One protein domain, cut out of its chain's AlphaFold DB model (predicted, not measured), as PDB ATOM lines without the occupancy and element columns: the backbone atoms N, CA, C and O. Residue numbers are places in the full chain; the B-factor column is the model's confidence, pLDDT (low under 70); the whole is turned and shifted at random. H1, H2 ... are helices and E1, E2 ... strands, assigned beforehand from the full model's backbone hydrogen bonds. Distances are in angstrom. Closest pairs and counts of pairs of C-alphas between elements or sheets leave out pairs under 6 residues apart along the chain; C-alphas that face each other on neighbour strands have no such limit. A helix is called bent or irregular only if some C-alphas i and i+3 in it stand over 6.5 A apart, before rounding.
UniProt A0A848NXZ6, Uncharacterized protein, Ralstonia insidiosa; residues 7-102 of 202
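This is residues 7 to 102 of the 202 residues of an uncharacterized protein of Ralstonia insidiosa (UniProt A0A848NXZ6). A small two-strand hairpin, E1 and E2, sits at the beginning of one long helix, H1, which makes the core; H2 folds back at the far end of H1, and H3 crosses its middle. After H3, residues 71 to 102, with no named element, wrap loosely round H1. The printed part has 96 residues with two strands and three helices in the order E1, E2, H1, H2, H3; the two strands are antiparallel and the class is mostly helix. It is compact, with a radius of gyration of the C-alphas of 12.9 A and spans of 37, 29 and 25 A.

E1, residues 7 to 9, and E2, residues 18 to 21, form an antiparallel hairpin at 138 degrees; N 7 and O 20 are within hydrogen-bond range at 2.8 A, as are N 18 and O 9 at 2.8 A. H1, residues 22 to 40, follows E2 by a tight link; the closest C-alphas of E1 and H1, those of Val 7 and Leu 22, are 5.9 A apart. With its residues 35 to 39 alone H1 touches H2, residues 45 to 55; the closest C-alphas, of Cys 38 and Arg 48, are 5.2 A apart. This helical hairpin has a shallow tilt of 31 degrees, opposite ways. With residues 28 to 32 alone H1 touches H3, residues 58 to 70, about perpendicular at 74 degrees; the closest C-alphas, of Leu 32 and Val 64, are 6.8 A apart. H2 and H3 are close but not clearly touching, the closest C-alphas, of Trp 53 and Arg 61, being 7.8 A apart. Both strands are apart from H2 and H3. Every O i to N i+4 pair is within hydrogen-bond range in H1 and H3, and 5 of 7 in H2.

H1 is 26.4 A long from C-alpha 22 at (-3.865, 35.823, -0.105) to C-alpha 40 at (17.659, 48.980, 7.616). H2 measures 15.3 A and is only just irregular, with C-alphas 51 and 54 6.9 A apart. H3 measures 18.3 A and ends at C-alpha 70, (3.737, 53.933, -6.676). E1 measures 6.4 A and E2 10.0 A.

The C-alphas farthest apart, of Glu 16 and Asp 43, are 37.3 A apart. The printed part has no cut, and no link between named elements is long. Residues 83 to 97 have pLDDT under 70.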
ATOM      1  N   VAL A   7      -7.154  39.568  -1.503       80.19
ATOM      2  CA  VAL A   7      -6.837  40.829  -0.826       80.19
ATOM      3  C   VAL A   7      -6.484  41.883  -1.870       80.19
ATOM      4  O   VAL A   7      -5.830  41.590  -2.871       80.19
ATOM      5  N   THR A   8      -6.912  43.118  -1.627       81.88
ATOM      6  CA  THR A   8      -6.567  44.276  -2.452       81.88
ATOM      7  C   THR A   8      -5.270  44.910  -1.948       81.88
ATOM      8  O   THR A   8      -5.171  45.288  -0.780       81.88
ATOM      9  N   VAL A   9      -4.267  45.032  -2.819       72.88
ATOM     10  CA  VAL A   9      -2.937  45.567  -2.492       72.88
ATOM     11  C   VAL A   9      -2.583  46.728  -3.416       72.88
ATOM     12  O   VAL A   9      -2.611  46.604  -4.638       72.88
ATOM     13  N   ASN A  10      -2.157  47.849  -2.839       74.06
ATOM     14  CA  ASN A  10      -1.676  49.010  -3.593       74.06
ATOM     15  C   ASN A  10      -0.226  48.778  -4.052       74.06
ATOM     16  O   ASN A  10       0.717  49.262  -3.427       74.06
ATOM     17  N   ALA A  11      -0.056  47.971  -5.099       73.06
ATOM     18  CA  ALA A  11       1.251  47.566  -5.624       73.06
ATOM     19  C   ALA A  11       1.653  48.284  -6.923       73.06
ATOM     20  O   ALA A  11       2.829  48.274  -7.288       73.06
ATOM     21  N   LEU A  12       0.686  48.875  -7.630       77.31
ATOM     22  CA  LEU A  12       0.872  49.461  -8.953       77.31
ATOM     23  C   LEU A  12       0.715  50.996  -8.909       77.31
ATOM     24  O   LEU A  12      -0.178  51.488  -8.214       77.31
ATOM     25  N   PRO A  13       1.548  51.760  -9.642       70.38
ATOM     26  CA  PRO A  13       1.430  53.218  -9.722       70.38
ATOM     27  C   PRO A  13       0.100  53.658 -10.339       70.38
ATOM     28  O   PRO A  13      -0.350  53.048 -11.307       70.38
ATOM     29  N   ASP A  14      -0.502  54.727  -9.808       71.31
ATOM     30  CA  ASP A  14      -1.688  55.402 -10.366       71.31
ATOM     31  C   ASP A  14      -2.878  54.476 -10.690       71.31
ATOM     32  O   ASP A  14      -3.610  54.690 -11.659       71.31
ATOM     33  N   THR A  15      -3.071  53.424  -9.891       70.44
ATOM     34  CA  THR A  15      -4.185  52.474 -10.035       70.44
ATOM     35  C   THR A  15      -4.916  52.291  -8.713       70.44
ATOM     36  O   THR A  15      -4.324  52.410  -7.637       70.44
ATOM     37  N   GLU A  16      -6.213  51.981  -8.791       70.69
ATOM     38  CA  GLU A  16      -6.921  51.394  -7.655       70.69
ATOM     39  C   GLU A  16      -6.252  50.065  -7.279       70.69
ATOM     40  O   GLU A  16      -5.696  49.375  -8.137       70.69
ATOM     41  N   GLY A  17      -6.250  49.731  -5.987       79.00
ATOM     42  CA  GLY A  17      -5.507  48.583  -5.478       79.00
ATOM     43  C   GLY A  17      -5.769  47.294  -6.265       79.00
ATOM     44  O   GLY A  17      -6.882  46.998  -6.698       79.00
ATOM     45  N   VAL A  18      -4.724  46.491  -6.430       83.44
ATOM     46  CA  VAL A  18      -4.767  45.253  -7.204       83.44
ATOM     47  C   VAL A  18      -5.304  44.124  -6.349       83.44
ATOM     48  O   VAL A  18      -4.746  43.811  -5.300       83.44
ATOM     49  N   THR A  19      -6.354  43.466  -6.827       86.88
ATOM     50  CA  THR A  19      -6.854  42.244  -6.194       86.88
ATOM     51  C   THR A  19      -5.951  41.066  -6.552       86.88
ATOM     52  O   THR A  19      -5.753  40.769  -7.735       86.88
ATOM     53  N   MET A  20      -5.420  40.401  -5.527       89.12
ATOM     54  CA  MET A  20      -4.608  39.192  -5.656       89.12
ATOM     55  C   MET A  20      -4.988  38.142  -4.613       89.12
ATOM     56  O   MET A  20      -5.625  38.457  -3.605       89.12
ATOM     57  N   CYS A  21      -4.614  36.883  -4.838       90.69
ATOM     58  CA  CYS A  21      -4.822  35.837  -3.836       90.69
ATOM     59  C   CYS A  21      -4.009  36.110  -2.555       90.69
ATOM     60  O   CYS A  21      -2.951  36.746  -2.597       90.69
ATOM     61  N   LEU A  22      -4.499  35.619  -1.411       87.88
ATOM     62  CA  LEU A  22      -3.865  35.823  -0.105       87.88
ATOM     63  C   LEU A  22      -2.391  35.391  -0.102       87.88
ATOM     64  O   LEU A  22      -1.543  36.149   0.356       87.88
ATOM     65  N   ASP A  23      -2.070  34.237  -0.691       89.06
ATOM     66  CA  ASP A  23      -0.694  33.736  -0.792       89.06
ATOM     67  C   ASP A  23       0.230  34.713  -1.531       89.06
ATOM     68  O   ASP A  23       1.353  34.973  -1.087       89.06
ATOM     69  N   ALA A  24      -0.240  35.285  -2.644       90.62
ATOM     70  CA  ALA A  24       0.523  36.254  -3.421       90.62
ATOM     71  C   ALA A  24       0.686  37.578  -2.667       90.62
ATOM     72  O   ALA A  24       1.788  38.128  -2.636       90.62
ATOM     73  N   ALA A  25      -0.366  38.049  -1.991       89.00
ATOM     74  CA  ALA A  25      -0.297  39.231  -1.134       89.00
ATOM     75  C   ALA A  25       0.700  39.032   0.019       89.00
ATOM     76  O   ALA A  25       1.538  39.899   0.278       89.00
ATOM     77  N   THR A  26       0.667  37.871   0.675       87.69
ATOM     78  CA  THR A  26       1.604  37.493   1.739       87.69
ATOM     79  C   THR A  26       3.034  37.423   1.219       87.69
ATOM     80  O   THR A  26       3.946  37.951   1.863       87.69
ATOM     81  N   HIS A  27       3.257  36.823   0.048       89.94
ATOM     82  CA  HIS A  27       4.587  36.763  -0.561       89.94
ATOM     83  C   HIS A  27       5.101  38.158  -0.923       89.94
ATOM     84  O   HIS A  27       6.245  38.484  -0.604       89.94
ATOM     85  N   LEU A  28       4.259  39.009  -1.517       90.25
ATOM     86  CA  LEU A  28       4.607  40.393  -1.839       90.25
ATOM     87  C   LEU A  28       4.961  41.170  -0.570       90.25
ATOM     88  O   LEU A  28       6.008  41.809  -0.514       90.25
ATOM     89  N   TYR A  29       4.158  41.056   0.486       88.50
ATOM     90  CA  TYR A  29       4.458  41.690   1.766       88.50
ATOM     91  C   TYR A  29       5.825  41.260   2.319       88.50
ATOM     92  O   TYR A  29       6.652  42.110   2.652       88.50
ATOM     93  N   ARG A  30       6.099  39.947   2.366       87.94
ATOM     94  CA  ARG A  30       7.395  39.399   2.816       87.94
ATOM     95  C   ARG A  30       8.551  39.917   1.967       87.94
ATOM     96  O   ARG A  30       9.597  40.277   2.507       87.94
ATOM     97  N   LEU A  31       8.356  39.991   0.652       90.81
ATOM     98  CA  LEU A  31       9.328  40.533  -0.291       90.81
ATOM     99  C   LEU A  31       9.658  42.001   0.026       90.81
ATOM    100  O   LEU A  31      10.839  42.343   0.131       90.81
ATOM    101  N   LEU A  32       8.646  42.849   0.237       90.19
ATOM    102  CA  LEU A  32       8.837  44.270   0.559       90.19
ATOM    103  C   LEU A  32       9.443  44.473   1.959       90.19
ATOM    104  O   LEU A  32      10.337  45.304   2.135       90.19
ATOM    105  N   ALA A  33       9.017  43.683   2.947       88.00
ATOM    106  CA  ALA A  33       9.583  43.702   4.293       88.00
ATOM    107  C   ALA A  33      11.072  43.322   4.276       88.00
ATOM    108  O   ALA A  33      11.904  43.997   4.889       88.00
ATOM    109  N   ARG A  34      11.439  42.286   3.512       88.62
ATOM    110  CA  ARG A  34      12.831  41.851   3.356       88.62
ATOM    111  C   ARG A  34      13.678  42.869   2.597       88.62
ATOM    112  O   ARG A  34      14.814  43.122   2.993       88.62
ATOM    113  N   TYR A  35      13.120  43.494   1.564       90.94
ATOM    114  CA  TYR A  35      13.748  44.623   0.880       90.94
ATOM    115  C   TYR A  35      14.070  45.759   1.868       90.94
ATOM    116  O   TYR A  35      15.216  46.205   1.947       90.94
ATOM    117  N   ASN A  36      13.107  46.159   2.704       90.38
ATOM    118  CA  ASN A  36      13.317  47.167   3.746       90.38
ATOM    119  C   ASN A  36      14.341  46.735   4.805       90.38
ATOM    120  O   ASN A  36      15.128  47.562   5.265       90.38
ATOM    121  N   TRP A  37      14.371  45.451   5.172       88.69
ATOM    122  CA  TRP A  37      15.370  44.889   6.083       88.69
ATOM    123  C   TRP A  37      16.794  44.979   5.518       88.69
ATOM    124  O   TRP A  37      17.725  45.289   6.269       88.69
ATOM    125  N   CYS A  38      16.983  44.779   4.208       89.44
ATOM    126  CA  CYS A  38      18.282  45.007   3.573       89.44
ATOM    127  C   CYS A  38      18.742  46.460   3.744       89.44
ATOM    128  O   CYS A  38      19.922  46.694   3.983       89.44
ATOM    129  N   LEU A  39      17.815  47.417   3.676       90.19
ATOM    130  CA  LEU A  39      18.080  48.855   3.796       90.19
ATOM    131  C   LEU A  39      18.127  49.369   5.243       90.19
ATOM    132  O   LEU A  39      18.416  50.541   5.472       90.19
ATOM    133  N   ALA A  40      17.787  48.539   6.230       87.88
ATOM    134  CA  ALA A  40      17.659  48.980   7.616       87.88
ATOM    135  C   ALA A  40      19.008  49.242   8.302       87.88
ATOM    136  O   ALA A  40      19.060  50.076   9.201       87.88
ATOM    137  N   CYS A  41      20.074  48.552   7.885       86.88
ATOM    138  CA  CYS A  41      21.411  48.655   8.468       86.88
ATOM    139  C   CYS A  41      22.445  48.933   7.361       86.88
ATOM    140  O   CYS A  41      22.708  48.035   6.558       86.88
ATOM    141  N   PRO A  42      23.019  50.151   7.291       87.69
ATOM    142  CA  PRO A  42      24.010  50.507   6.274       87.69
ATOM    143  C   PRO A  42      25.259  49.617   6.287       87.69
ATOM    144  O   PRO A  42      25.740  49.238   5.218       87.69
ATOM    145  N   ASP A  43      25.736  49.226   7.472       91.06
ATOM    146  CA  ASP A  43      26.962  48.432   7.632       91.06
ATOM    147  C   ASP A  43      26.814  47.015   7.061       91.06
ATOM    148  O   ASP A  43      27.732  46.470   6.449       91.06
ATOM    149  N   GLU A  44      25.616  46.441   7.169       89.69
ATOM    150  CA  GLU A  44      25.300  45.115   6.633       89.69
ATOM    151  C   GLU A  44      24.654  45.161   5.241       89.69
ATOM    152  O   GLU A  44      24.397  44.109   4.643       89.69
ATOM    153  N   PHE A  45      24.388  46.354   4.690       89.88
ATOM    154  CA  PHE A  45      23.613  46.526   3.458       89.88
ATOM    155  C   PHE A  45      24.160  45.667   2.321       89.88
ATOM    156  O   PHE A  45      23.413  44.892   1.729       89.88
ATOM    157  N   ARG A  46      25.467  45.744   2.032       90.69
ATOM    158  CA  ARG A  46      26.071  45.006   0.908       90.69
ATOM    159  C   ARG A  46      25.892  43.497   1.053       90.69
ATOM    160  O   ARG A  46      25.558  42.825   0.079       90.69
ATOM    161  N   GLN A  47      26.082  42.974   2.264       90.94
ATOM    162  CA  GLN A  47      25.934  41.551   2.554       90.94
ATOM    163  C   GLN A  47      24.473  41.118   2.402       90.94
ATOM    164  O   GLN A  47      24.174  40.179   1.662       90.94
ATOM    165  N   ARG A  48      23.546  41.830   3.054       90.50
ATOM    166  CA  ARG A  48      22.104  41.545   2.985       90.50
ATOM    167  C   ARG A  48      21.594  41.637   1.549       90.50
ATOM    168  O   ARG A  48      20.890  40.739   1.093       90.50
ATOM    169  N   TRP A  49      22.010  42.673   0.825       90.81
ATOM    170  CA  TRP A  49      21.666  42.902  -0.573       90.81
ATOM    171  C   TRP A  49      22.169  41.780  -1.481       90.81
ATOM    172  O   TRP A  49      21.390  41.242  -2.267       90.81
ATOM    173  N   GLY A  50      23.430  41.359  -1.328       88.81
ATOM    174  CA  GLY A  50      24.020  40.252  -2.089       88.81
ATOM    175  C   GLY A  50      23.318  38.906  -1.866       88.81
ATOM    176  O   GLY A  50      23.237  38.088  -2.781       88.81
ATOM    177  N   MET A  51      22.733  38.689  -0.684       87.19
ATOM    178  CA  MET A  51      21.929  37.495  -0.378       87.19
ATOM    179  C   MET A  51      20.463  37.592  -0.823       87.19
ATOM    180  O   MET A  51      19.752  36.581  -0.811       87.19
ATOM    181  N   PHE A  52      19.994  38.792  -1.160       88.81
ATOM    182  CA  PHE A  52      18.598  39.086  -1.464       88.81
ATOM    183  C   PHE A  52      18.390  39.341  -2.957       88.81
ATOM    184  O   PHE A  52      17.793  38.514  -3.643       88.81
ATOM    185  N   TRP A  53      18.922  40.448  -3.475       90.00
ATOM    186  CA  TRP A  53      18.572  40.975  -4.792       90.00
ATOM    187  C   TRP A  53      18.924  40.034  -5.955       90.00
ATOM    188  O   TRP A  53      18.058  39.792  -6.803       90.00
ATOM    189  N   PRO A  54      20.127  39.418  -5.998       88.94
ATOM    190  CA  PRO A  54      20.477  38.485  -7.068       88.94
ATOM    191  C   PRO A  54      19.587  37.238  -7.111       88.94
ATOM    192  O   PRO A  54      19.430  36.656  -8.178       88.94
ATOM    193  N   LYS A  55      18.981  36.852  -5.980       88.25
ATOM    194  CA  LYS A  55      18.156  35.638  -5.862       88.25
ATOM    195  C   LYS A  55      16.691  35.846  -6.240       88.25
ATOM    196  O   LYS A  55      15.989  34.859  -6.426       88.25
ATOM    197  N   LEU A  56      16.241  37.097  -6.343       89.81
ATOM    198  CA  LEU A  56      14.875  37.402  -6.754       89.81
ATOM    199  C   LEU A  56      14.627  36.985  -8.201       89.81
ATOM    200  O   LEU A  56      15.467  37.231  -9.078       89.81
ATOM    201  N   ARG A  57      13.440  36.431  -8.446       89.25
ATOM    202  CA  ARG A  57      12.898  36.267  -9.793       89.25
ATOM    203  C   ARG A  57      12.669  37.624 -10.442       89.25
ATOM    204  O   ARG A  57      12.588  38.664  -9.787       89.25
ATOM    205  N   TRP A  58      12.543  37.604 -11.762       86.31
ATOM    206  CA  TRP A  58      12.280  38.814 -12.527       86.31
ATOM    207  C   TRP A  58      10.967  39.492 -12.098       86.31
ATOM    208  O   TRP A  58      10.980  40.696 -11.850       86.31
ATOM    209  N   CYS A  59       9.882  38.728 -11.915       89.44
ATOM    210  CA  CYS A  59       8.584  39.267 -11.499       89.44
ATOM    211  C   CYS A  59       8.638  39.916 -10.105       89.44
ATOM    212  O   CYS A  59       8.111  41.006  -9.908       89.44
ATOM    213  N   GLU A  60       9.372  39.317  -9.162       92.44
ATOM    214  CA  GLU A  60       9.607  39.898  -7.835       92.44
ATOM    215  C   GLU A  60      10.352  41.238  -7.932       92.44
ATOM    216  O   GLU A  60       9.958  42.220  -7.306       92.44
ATOM    217  N   ARG A  61      11.412  41.316  -8.751       91.06
ATOM    218  CA  ARG A  61      12.148  42.577  -8.964       91.06
ATOM    219  C   ARG A  61      11.274  43.646  -9.613       91.06
ATOM    220  O   ARG A  61      11.383  44.812  -9.233       91.06
ATOM    221  N   ALA A  62      10.449  43.262 -10.586       88.56
ATOM    222  CA  ALA A  62       9.524  44.163 -11.261       88.56
ATOM    223  C   ALA A  62       8.492  44.726 -10.274       88.56
ATOM    224  O   ALA A  62       8.355  45.941 -10.171       88.56
ATOM    225  N   LEU A  63       7.865  43.878  -9.454       90.56
ATOM    226  CA  LEU A  63       6.906  44.321  -8.438       90.56
ATOM    227  C   LEU A  63       7.527  45.241  -7.385       90.56
ATOM    228  O   LEU A  63       6.911  46.240  -7.025       90.56
ATOM    229  N   VAL A  64       8.756  44.973  -6.923       90.94
ATOM    230  CA  VAL A  64       9.459  45.892  -6.004       90.94
ATOM    231  C   VAL A  64       9.640  47.272  -6.641       90.94
ATOM    232  O   VAL A  64       9.443  48.284  -5.969       90.94
ATOM    233  N   ARG A  65      10.003  47.331  -7.928       88.31
ATOM    234  CA  ARG A  65      10.144  48.602  -8.658       88.31
ATOM    235  C   ARG A  65       8.812  49.330  -8.802       88.31
ATOM    236  O   ARG A  65       8.768  50.518  -8.516       88.31
ATOM    237  N   LEU A  66       7.737  48.623  -9.141       87.62
ATOM    238  CA  LEU A  66       6.406  49.224  -9.255       87.62
ATOM    239  C   LEU A  66       5.892  49.736  -7.906       87.62
ATOM    240  O   LEU A  66       5.368  50.842  -7.840       87.62
ATOM    241  N   CYS A  67       6.141  49.009  -6.813       88.88
ATOM    242  CA  CYS A  67       5.831  49.487  -5.465       88.88
ATOM    243  C   CYS A  67       6.646  50.738  -5.093       88.88
ATOM    244  O   CYS A  67       6.133  51.625  -4.415       88.88
ATOM    245  N   LEU A  68       7.911  50.833  -5.527       88.12
ATOM    246  CA  LEU A  68       8.733  52.040  -5.359       88.12
ATOM    247  C   LEU A  68       8.149  53.214  -6.142       88.12
ATOM    248  O   LEU A  68       7.954  54.283  -5.565       88.12
ATOM    249  N   ALA A  69       7.831  52.999  -7.416       84.81
ATOM    250  CA  ALA A  69       7.251  54.010  -8.287       84.81
ATOM    251  C   ALA A  69       5.895  54.507  -7.757       84.81
ATOM    252  O   ALA A  69       5.690  55.715  -7.654       84.81
ATOM    253  N   ALA A  70       5.029  53.603  -7.284       84.69
ATOM    254  CA  ALA A  70       3.737  53.933  -6.676       84.69
ATOM    255  C   ALA A  70       3.858  54.809  -5.414       84.69
ATOM    256  O   ALA A  70       2.908  55.480  -5.023       84.69
ATOM    257  N   GLN A  71       5.031  54.818  -4.771       86.06
ATOM    258  CA  GLN A  71       5.345  55.667  -3.617       86.06
ATOM    259  C   GLN A  71       6.223  56.876  -3.978       86.06
ATOM    260  O   GLN A  71       6.739  57.557  -3.090       86.06
ATOM    261  N   GLY A  72       6.413  57.156  -5.270       83.19
ATOM    262  CA  GLY A  72       7.198  58.288  -5.767       83.19
ATOM    263  C   GLY A  72       8.717  58.093  -5.703       83.19
ATOM    264  O   GLY A  72       9.476  59.058  -5.834       83.19
ATOM    265  N   HIS A  73       9.202  56.866  -5.491       85.44
ATOM    266  CA  HIS A  73      10.631  56.567  -5.463       85.44
ATOM    267  C   HIS A  73      11.162  56.204  -6.852       85.44
ATOM    268  O   HIS A  73      10.657  55.312  -7.521       85.44
ATOM    269  N   ARG A  74      12.260  56.857  -7.251       75.88
ATOM    270  CA  ARG A  74      12.821  56.753  -8.613       75.88
ATOM    271  C   ARG A  74      13.863  55.652  -8.788       75.88
ATOM    272  O   ARG A  74      14.304  55.379  -9.902       75.88
ATOM    273  N   ARG A  75      14.373  55.105  -7.684       81.31
ATOM    274  CA  ARG A  75      15.493  54.159  -7.682       81.31
ATOM    275  C   ARG A  75      15.332  53.129  -6.579       81.31
ATOM    276  O   ARG A  75      14.723  53.370  -5.541       81.31
ATOM    277  N   VAL A  76      15.954  51.985  -6.806       85.56
ATOM    278  CA  VAL A  76      16.169  50.978  -5.774       85.56
ATOM    279  C   VAL A  76      17.097  51.559  -4.700       85.56
ATOM    280  O   VAL A  76      18.060  52.248  -5.030       85.56
ATOM    281  N   GLY A  77      16.808  51.290  -3.427       85.69
ATOM    282  CA  GLY A  77      17.567  51.801  -2.279       85.69
ATOM    283  C   GLY A  77      16.771  52.707  -1.337       85.69
ATOM    284  O   GLY A  77      17.229  52.981  -0.232       85.69
ATOM    285  N   HIS A  78      15.570  53.141  -1.728       88.19
ATOM    286  CA  HIS A  78      14.653  53.858  -0.836       88.19
ATOM    287  C   HIS A  78      13.793  52.878  -0.040       88.19
ATOM    288  O   HIS A  78      13.341  51.882  -0.600       88.19
ATOM    289  N   LYS A  79      13.557  53.157   1.250       87.44
ATOM    290  CA  LYS A  79      12.643  52.357   2.075       87.44
ATOM    291  C   LYS A  79      11.207  52.542   1.596       87.44
ATOM    292  O   LYS A  79      10.754  53.670   1.447       87.44
ATOM    293  N   LEU A  80      10.501  51.431   1.432       87.06
ATOM    294  CA  LEU A  80       9.081  51.402   1.116       87.06
ATOM    295  C   LEU A  80       8.249  51.524   2.386       87.06
ATOM    296  O   LEU A  80       8.552  50.899   3.404       87.06
ATOM    297  N   ARG A  81       7.143  52.254   2.317       83.50
ATOM    298  CA  ARG A  81       6.061  52.124   3.289       83.50
ATOM    299  C   ARG A  81       5.351  50.807   3.013       83.50
ATOM    300  O   ARG A  81       4.742  50.628   1.963       83.50
ATOM    301  N   THR A  82       5.462  49.870   3.937       73.88
ATOM    302  CA  THR A  82       4.624  48.674   3.960       73.88
ATOM    303  C   THR A  82       3.471  48.957   4.909       73.88
ATOM    304  O   THR A  82       3.714  49.453   6.011       73.88
ATOM    305  N   ASN A  83       2.236  48.656   4.506       67.00
ATOM    306  CA  ASN A  83       1.106  48.675   5.437       67.00
ATOM    307  C   ASN A  83       1.348  47.681   6.589       67.00
ATOM    308  O   ASN A  83       2.338  46.945   6.595       67.00
ATOM    309  N   SER A  84       0.463  47.664   7.585       60.91
ATOM    310  CA  SER A  84       0.498  46.636   8.629       60.91
ATOM    311  C   SER A  84       0.571  45.228   8.013       60.91
ATOM    312  O   SER A  84       0.069  45.036   6.899       60.91
ATOM    313  N   PRO A  85       1.206  44.253   8.696       65.69
ATOM    314  CA  PRO A  85       1.197  42.865   8.250       65.69
ATOM    315  C   PRO A  85      -0.226  42.428   7.921       65.69
ATOM    316  O   PRO A  85      -1.167  42.834   8.605       65.69
ATOM    317  N   ILE A  86      -0.379  41.597   6.890       68.12
ATOM    318  CA  ILE A  86      -1.661  40.932   6.655       68.12
ATOM    319  C   ILE A  86      -1.997  40.155   7.937       68.12
ATOM    320  O   ILE A  86      -1.106  39.536   8.528       68.12
ATOM    321  N   GLU A  87      -3.242  40.253   8.408       63.50
ATOM    322  CA  GLU A  87      -3.660  39.648   9.676       63.50
ATOM    323  C   GLU A  87      -3.228  38.174   9.764       63.50
ATOM    324  O   GLU A  87      -3.391  37.403   8.819       63.50
ATOM    325  N   GLY A  88      -2.633  37.794  10.899       60.69
ATOM    326  CA  GLY A  88      -2.130  36.437  11.135       60.69
ATOM    327  C   GLY A  88      -0.707  36.151  10.634       60.69
ATOM    328  O   GLY A  88      -0.242  35.021  10.771       60.69
ATOM    329  N   MET A  89       0.016  37.133  10.080       67.12
ATOM    330  CA  MET A  89       1.413  36.937   9.667       67.12
ATOM    331  C   MET A  89       2.414  37.003  10.831       67.12
ATOM    332  O   MET A  89       2.494  38.006  11.539       67.12
ATOM    333  N   ASP A  90       3.267  35.980  10.944       64.81
ATOM    334  CA  ASP A  90       4.461  36.016  11.796       64.81
ATOM    335  C   ASP A  90       5.579  36.840  11.132       64.81
ATOM    336  O   ASP A  90       6.064  36.529  10.039       64.81
ATOM    337  N   VAL A  91       5.971  37.913  11.816       61.09
ATOM    338  CA  VAL A  91       6.943  38.919  11.370       61.09
ATOM    339  C   VAL A  91       8.392  38.423  11.477       61.09
ATOM    340  O   VAL A  91       9.297  38.955  10.830       61.09
ATOM    341  N   SER A  92       8.629  37.385  12.280       60.66
ATOM    342  CA  SER A  92       9.968  36.876  12.594       60.66
ATOM    343  C   SER A  92      10.605  36.060  11.456       60.66
ATOM    344  O   SER A  92      11.830  35.942  11.376       60.66
ATOM    345  N   GLU A  93       9.804  35.558  10.511       63.88
ATOM    346  CA  GLU A  93      10.283  34.720   9.403       63.88
ATOM    347  C   GLU A  93      10.813  35.505   8.186       63.88
ATOM    348  O   GLU A  93      11.362  34.917   7.248       63.88
ATOM    349  N   PHE A  94      10.702  36.837   8.176       66.31
ATOM    350  CA  PHE A  94      10.941  37.670   6.983       66.31
ATOM    351  C   PHE A  94      12.392  37.727   6.494       66.31
ATOM    352  O   PHE A  94      12.674  38.222   5.401       66.31
ATOM    353  N   HIS A  95      13.339  37.218   7.279       65.56
ATOM    354  CA  HIS A  95      14.762  37.308   6.957       65.56
ATOM    355  C   HIS A  95      15.234  36.222   5.979       65.56
ATOM    356  O   HIS A  95      16.254  36.400   5.299       65.56
ATOM    357  N   ARG A  96      14.504  35.104   5.865       68.06
ATOM    358  CA  ARG A  96      14.932  33.961   5.047       68.06
ATOM    359  C   ARG A  96      14.476  34.104   3.589       68.06
ATOM    360  O   ARG A  96      13.335  34.478   3.335       68.06
ATOM    361  N   PRO A  97      15.339  33.786   2.603       66.94
ATOM    362  CA  PRO A  97      14.895  33.630   1.226       66.94
ATOM    363  C   PRO A  97      13.860  32.516   1.122       66.94
ATOM    364  O   PRO A  97      14.160  31.367   1.439       66.94
ATOM    365  N   GLN A  98      12.669  32.863   0.649       75.12
ATOM    366  CA  GLN A  98      11.640  31.900   0.286       75.12
ATOM    367  C   GLN A  98      11.618  31.758  -1.231       75.12
ATOM    368  O   GLN A  98      11.716  32.740  -1.966       75.12
ATOM    369  N   ARG A  99      11.533  30.515  -1.701       84.75
ATOM    370  CA  ARG A  99      11.283  30.244  -3.113       84.75
ATOM    371  C   ARG A  99       9.840  30.642  -3.406       84.75
ATOM    372  O   ARG A  99       8.949  30.187  -2.698       84.75
ATOM    373  N   ILE A 100       9.630  31.439  -4.450       89.12
ATOM    374  CA  ILE A 100       8.285  31.756  -4.931       89.12
ATOM    375  C   ILE A 100       7.563  30.464  -5.367       89.12
ATOM    376  O   ILE A 100       8.126  29.689  -6.156       89.12
ATOM    377  N   PRO A 101       6.369  30.170  -4.825       91.12
ATOM    378  CA  PRO A 101       5.513  29.100  -5.330       91.12
ATOM    379  C   PRO A 101       5.051  29.382  -6.766       91.12
ATOM    380  O   PRO A 101       4.884  30.540  -7.138       91.12
ATOM    381  N   ALA A 102       4.806  28.336  -7.562       90.75
ATOM    382  CA  ALA A 102       4.427  28.493  -8.971       90.75
ATOM    383  C   ALA A 102       3.142  29.323  -9.152       90.75
ATOM    384  O   ALA A 102       3.127  30.248  -9.956       90.75
TER     385      ALA A 102